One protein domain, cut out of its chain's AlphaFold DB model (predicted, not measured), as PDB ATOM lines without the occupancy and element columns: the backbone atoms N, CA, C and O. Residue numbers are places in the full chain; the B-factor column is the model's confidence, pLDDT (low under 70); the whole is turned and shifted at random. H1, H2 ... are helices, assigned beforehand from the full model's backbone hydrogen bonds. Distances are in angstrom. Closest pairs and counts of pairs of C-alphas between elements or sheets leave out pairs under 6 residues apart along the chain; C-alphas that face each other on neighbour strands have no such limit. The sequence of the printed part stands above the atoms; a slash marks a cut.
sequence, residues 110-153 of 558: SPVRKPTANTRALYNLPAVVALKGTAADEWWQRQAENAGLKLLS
ATOM      1  N   SER A 110      48.511  22.828 -18.215       80.38
ATOM      2  CA  SER A 110      47.167  23.332 -17.927       80.38
ATOM      3  C   SER A 110      47.289  24.614 -17.098       80.38
ATOM      4  O   SER A 110      47.268  24.551 -15.867       80.38
ATOM      5  N   PRO A 111      47.491  25.777 -17.742       84.56
ATOM      6  CA  PRO A 111      47.734  27.030 -17.046       84.56
ATOM      7  C   PRO A 111      46.458  27.476 -16.323       84.56
ATOM      8  O   PRO A 111      45.411  27.696 -16.933       84.56
ATOM      9  N   VAL A 112      46.536  27.610 -15.001       85.94
ATOM     10  CA  VAL A 112      45.391  27.957 -14.150       85.94
ATOM     11  C   VAL A 112      45.782  28.972 -13.081       85.94
ATOM     12  O   VAL A 112      46.911  28.971 -12.588       85.94
ATOM     13  N   ARG A 113      44.827  29.805 -12.652       84.81
ATOM     14  CA  ARG A 113      44.925  30.557 -11.391       84.81
ATOM     15  C   ARG A 113      43.869  30.088 -10.398       84.81
ATOM     16  O   ARG A 113      42.757  29.741 -10.789       84.81
ATOM     17  N   LYS A 114      44.201  30.155  -9.109       83.25
ATOM     18  CA  LYS A 114      43.281  29.906  -7.992       83.25
ATOM     19  C   LYS A 114      42.976  31.239  -7.299       83.25
ATOM     20  O   LYS A 114      43.826  31.720  -6.551       83.25
ATOM     21  N   PRO A 115      41.840  31.899  -7.591       77.94
ATOM     22  CA  PRO A 115      41.519  33.186  -6.983       77.94
ATOM     23  C   PRO A 115      41.215  33.030  -5.484       77.94
ATOM     24  O   PRO A 115      40.654  32.018  -5.056       77.94
ATOM     25  N   THR A 116      41.549  34.042  -4.675       80.44
ATOM     26  CA  THR A 116      41.229  34.040  -3.235       80.44
ATOM     27  C   THR A 116      39.717  34.023  -3.005       80.44
ATOM     28  O   THR A 116      38.946  34.392  -3.890       80.44
ATOM     29  N   ALA A 117      39.272  33.605  -1.815       75.62
ATOM     30  CA  ALA A 117      37.847  33.549  -1.469       75.62
ATOM     31  C   ALA A 117      37.120  34.882  -1.740       75.62
ATOM     32  O   ALA A 117      36.097  34.883  -2.420       75.62
ATOM     33  N   ASN A 118      37.720  36.009  -1.342       76.06
ATOM     34  CA  ASN A 118      37.169  37.344  -1.603       76.06
ATOM     35  C   ASN A 118      37.077  37.657  -3.105       76.06
ATOM     36  O   ASN A 118      36.071  38.187  -3.564       76.06
ATOM     37  N   THR A 119      38.085  37.273  -3.894       71.88
ATOM     38  CA  THR A 119      38.086  37.485  -5.355       71.88
ATOM     39  C   THR A 119      37.033  36.624  -6.054       71.88
ATOM     40  O   THR A 119      36.420  37.063  -7.026       71.88
ATOM     41  N   ARG A 120      36.814  35.393  -5.569       82.31
ATOM     42  CA  ARG A 120      35.778  34.490  -6.090       82.31
ATOM     43  C   ARG A 120      34.384  35.047  -5.843       82.31
ATOM     44  O   ARG A 120      33.589  35.057  -6.774       82.31
ATOM     45  N   ALA A 121      34.131  35.551  -4.635       75.88
ATOM     46  CA  ALA A 121      32.850  36.147  -4.266       75.88
ATOM     47  C   ALA A 121      32.571  37.450  -5.033       75.88
ATOM     48  O   ALA A 121      31.471  37.632  -5.543       75.88
ATOM     49  N   LEU A 122      33.575  38.323  -5.178       78.75
ATOM     50  CA  LEU A 122      33.414  39.631  -5.823       78.75
ATOM     51  C   LEU A 122      33.109  39.539  -7.329       78.75
ATOM     52  O   LEU A 122      32.373  40.366  -7.857       78.75
ATOM     53  N   TYR A 123      33.673  38.543  -8.021       75.06
ATOM     54  CA  TYR A 123      33.565  38.399  -9.480       75.06
ATOM     55  C   TYR A 123      32.817  37.137  -9.930       75.06
ATOM     56  O   TYR A 123      32.853  36.802 -11.112       75.06
ATOM     57  N   ASN A 124      32.174  36.424  -8.999       81.25
ATOM     58  CA  ASN A 124      31.493  35.149  -9.238       81.25
ATOM     59  C   ASN A 124      32.349  34.146 -10.044       81.25
ATOM     60  O   ASN A 124      31.939  33.625 -11.081       81.25
ATOM     61  N   LEU A 125      33.592  33.932  -9.600       75.81
ATOM     62  CA  LEU A 125      34.567  33.091 -10.303       75.81
ATOM     63  C   LEU A 125      34.648  31.675  -9.713       75.81
ATOM     64  O   LEU A 125      34.582  31.517  -8.489       75.81
ATOM     65  N   PRO A 126      34.908  30.648 -10.547       77.31
ATOM     66  CA  PRO A 126      35.157  29.295 -10.064       77.31
ATOM     67  C   PRO A 126      36.447  29.207  -9.231       77.31
ATOM     68  O   PRO A 126      37.327  30.072  -9.285       77.31
ATOM     69  N   ALA A 127      36.580  28.120  -8.462       74.44
ATOM     70  CA  ALA A 127      37.744  27.856  -7.605       74.44
ATOM     71  C   ALA A 127      39.074  27.785  -8.377       74.44
ATOM     72  O   ALA A 127      40.134  28.111  -7.838       74.44
ATOM     73  N   VAL A 128      39.007  27.382  -9.645       77.81
ATOM     74  CA  VAL A 128      40.131  27.312 -10.574       77.81
ATOM     75  C   VAL A 128      39.694  27.975 -11.874       77.81
ATOM     76  O   VAL A 128      38.663  27.619 -12.436       77.81
ATOM     77  N   VAL A 129      40.470  28.947 -12.344       78.81
ATOM     78  CA  VAL A 129      40.217  29.662 -13.599       78.81
ATOM     79  C   VAL A 129      41.331  29.313 -14.578       78.81
ATOM     80  O   VAL A 129      42.500  29.570 -14.287       78.81
ATOM     81  N   ALA A 130      40.974  28.739 -15.728       81.75
ATOM     82  CA  ALA A 130      41.919  28.465 -16.807       81.75
ATOM     83  C   ALA A 130      42.425  29.771 -17.436       81.75
ATOM     84  O   ALA A 130      41.650  30.693 -17.699       81.75
ATOM     85  N   LEU A 131      43.729  29.845 -17.678       83.56
ATOM     86  CA  LEU A 131      44.390  30.975 -18.323       83.56
ATOM     87  C   LEU A 131      44.594  30.659 -19.811       83.56
ATOM     88  O   LEU A 131      44.774  29.506 -20.192       83.56
ATOM     89  N   LYS A 132      44.546  31.681 -20.668       83.56
ATOM     90  CA  LYS A 132      44.707  31.546 -22.126       83.56
ATOM     91  C   LYS A 132      45.570  32.682 -22.672       83.56
ATOM     92  O   LYS A 132      45.635  33.753 -22.067       83.56
ATOM     93  N   GLY A 133      46.189  32.456 -23.832       83.00
ATOM     94  CA  GLY A 133      47.018  33.452 -24.516       83.00
ATOM     95  C   GLY A 133      48.170  33.946 -23.640       83.00
ATOM     96  O   GLY A 133      48.787  33.161 -22.927       83.00
ATOM     97  N   THR A 134      48.404  35.256 -23.625       83.94
ATOM     98  CA  THR A 134      49.508  35.881 -22.878       83.94
ATOM     99  C   THR A 134      49.498  35.553 -21.383       83.94
ATOM    100  O   THR A 134      50.551  35.342 -20.794       83.94
ATOM    101  N   ALA A 135      48.320  35.426 -20.761       82.62
ATOM    102  CA  ALA A 135      48.217  35.070 -19.345       82.62
ATOM    103  C   ALA A 135      48.680  33.629 -19.055       82.62
ATOM    104  O   ALA A 135      49.120  33.332 -17.944       82.62
ATOM    105  N   ALA A 136      48.569  32.726 -20.036       85.69
ATOM    106  CA  ALA A 136      49.137  31.385 -19.950       85.69
ATOM    107  C   ALA A 136      50.663  31.411 -20.123       85.69
ATOM    108  O   ALA A 136      51.364  30.690 -19.413       85.69
ATOM    109  N   ASP A 137      51.173  32.279 -20.999       85.88
ATOM    110  CA  ASP A 137      52.613  32.446 -21.204       85.88
ATOM    111  C   ASP A 137      53.299  32.991 -19.947       85.88
ATOM    112  O   ASP A 137      54.260  32.400 -19.460       85.88
ATOM    113  N   GLU A 138      52.744  34.049 -19.352       89.69
ATOM    114  CA  GLU A 138      53.214  34.628 -18.084       89.69
ATOM    115  C   GLU A 138      53.083  33.653 -16.908       89.69
ATOM    116  O   GLU A 138      53.857  33.682 -15.946       89.69
ATOM    117  N   TRP A 139      52.065  32.789 -16.938       92.25
ATOM    118  CA  TRP A 139      51.949  31.711 -15.967       92.25
ATOM    119  C   TRP A 139      53.119  30.737 -16.103       92.25
ATOM    120  O   TRP A 139      53.749  30.435 -15.090       92.25
ATOM    121  N   TRP A 140      53.445  30.304 -17.325       90.06
ATOM    122  CA  TRP A 140      54.549  29.374 -17.548       90.06
ATOM    123  C   TRP A 140      55.896  29.987 -17.186       90.06
ATOM    124  O   TRP A 140      56.668  29.352 -16.473       90.06
ATOM    125  N   GLN A 141      56.140  31.237 -17.584       89.19
ATOM    126  CA  GLN A 141      57.370  31.945 -17.243       89.19
ATOM    127  C   GLN A 141      57.616  31.942 -15.727       89.19
ATOM    128  O   GLN A 141      58.696  31.565 -15.283       89.19
ATOM    129  N   ARG A 142      56.589  32.252 -14.924       89.88
ATOM    130  CA  ARG A 142      56.695  32.207 -13.457       89.88
ATOM    131  C   ARG A 142      56.924  30.799 -12.913       89.88
ATOM    132  O   ARG A 142      57.677  30.641 -11.961       89.88
ATOM    133  N   GLN A 143      56.255  29.782 -13.463       89.62
ATOM    134  CA  GLN A 143      56.468  28.397 -13.019       89.62
ATOM    135  C   GLN A 143      57.898  27.937 -13.295       89.62
ATOM    136  O   GLN A 143      58.516  27.327 -12.429       89.62
ATOM    137  N   ALA A 144      58.419  28.253 -14.477       86.44
ATOM    138  CA  ALA A 144      59.773  27.912 -14.867       86.44
ATOM    139  C   ALA A 144      60.811  28.641 -14.004       86.44
ATOM    140  O   ALA A 144      61.683  27.982 -13.446       86.44
ATOM    141  N   GLU A 145      60.668  29.955 -13.804       87.94
ATOM    142  CA  GLU A 145      61.562  30.732 -12.932       87.94
ATOM    143  C   GLU A 145      61.564  30.187 -11.494       87.94
ATOM    144  O   GLU A 145      62.628  29.957 -10.924       87.94
ATOM    145  N   ASN A 146      60.387  29.881 -10.934       87.69
ATOM    146  CA  ASN A 146      60.270  29.277  -9.600       87.69
ATOM    147  C   ASN A 146      60.898  27.877  -9.510       87.69
ATOM    148  O   ASN A 146      61.275  27.448  -8.422       87.69
ATOM    149  N   ALA A 147      60.985  27.161 -10.631       83.81
ATOM    150  CA  ALA A 147      61.621  25.851 -10.731       83.81
ATOM    151  C   ALA A 147      63.127  25.936 -11.055       83.81
ATOM    152  O   ALA A 147      63.745  24.907 -11.309       83.81
ATOM    153  N   GLY A 148      63.716  27.139 -11.074       87.06
ATOM    154  CA  GLY A 148      65.131  27.350 -11.398       87.06
ATOM    155  C   GLY A 148      65.443  27.371 -12.899       87.06
ATOM    156  O   GLY A 148      66.607  27.402 -13.288       87.06
ATOM    157  N   LEU A 149      64.428  27.381 -13.767       86.56
ATOM    158  CA  LEU A 149      64.597  27.440 -15.218       86.56
ATOM    159  C   LEU A 149      64.535  28.887 -15.713       86.56
ATOM    160  O   LEU A 149      63.495  29.546 -15.658       86.56
ATOM    161  N   LYS A 150      65.635  29.367 -16.296       88.00
ATOM    162  CA  LYS A 150      65.662  30.650 -17.004       88.00
ATOM    163  C   LYS A 150      65.182  30.473 -18.444       88.00
ATOM    164  O   LYS A 150      65.862  29.850 -19.257       88.00
ATOM    165  N   LEU A 151      64.034  31.060 -18.790       85.44
ATOM    166  CA  LEU A 151      63.539  31.030 -20.167       85.44
ATOM    167  C   LEU A 151      64.442  31.843 -21.105       85.44
ATOM    168  O   LEU A 151      64.596  33.052 -20.946       85.44
ATOM    169  N   LEU A 152      64.991  31.177 -22.123       82.31
ATOM    170  CA  LEU A 152      65.714  31.825 -23.226       82.31
ATOM    171  C   LEU A 152      64.794  32.118 -24.417       82.31
ATOM    172  O   LEU A 152      64.931  33.141 -25.085       82.31
ATOM    173  N   SER A 153      63.854  31.213 -24.687       82.19
ATOM    174  CA  SER A 153      62.836  31.364 -25.723       82.19
ATOM    175  C   SER A 153      61.595  30.540 -25.372       82.19
ATOM    176  O   SER A 153      61.693  29.538 -24.666       82.19
TER     177      SER A 153
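This is residues 110 to 153 of the 558 residues of the protein "CRISPR-associated endonuclease Cas1" of Streptomyces sp. SolWspMP-sol7th (UniProt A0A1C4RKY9). Helix H2 and the shorter helix H1 lie at opposite ends of a loose, elongated model, with a narrow waist of two chain stretches between them: residues 112 to 113 run antiparallel to residues 129 to 130 in a short pairing. After H2 the tail, residues 147 to 153, folds back. The printed part has 44 residues, with two named helices in the order H1, H2 and no named strand; the class is all helix, though under half of the residues are in named elements. The radius of gyration of the C-alphas is 12.7 A, and the spans are 38 by 19 by 14 A.

H2, residues 134 to 146, and H1, residues 117 to 123, are apart. A short link of 10 residues joins them. In both helices every O i to N i+4 pair is within hydrogen-bond range.

H2 is 18.3 A long, from C-alpha 134 at (49.508, 35.881, -22.878) to C-alpha 146 at (60.270, 29.277, -9.600). H1, 10.3 A long, begins at C-alpha 117 at (37.847, 33.549, -1.469).

The C-alphas farthest apart, of Ala 121 and Leu 152, are 38.2 A apart. The printed part has no cut, and no printed residue is under 70 in pLDDT.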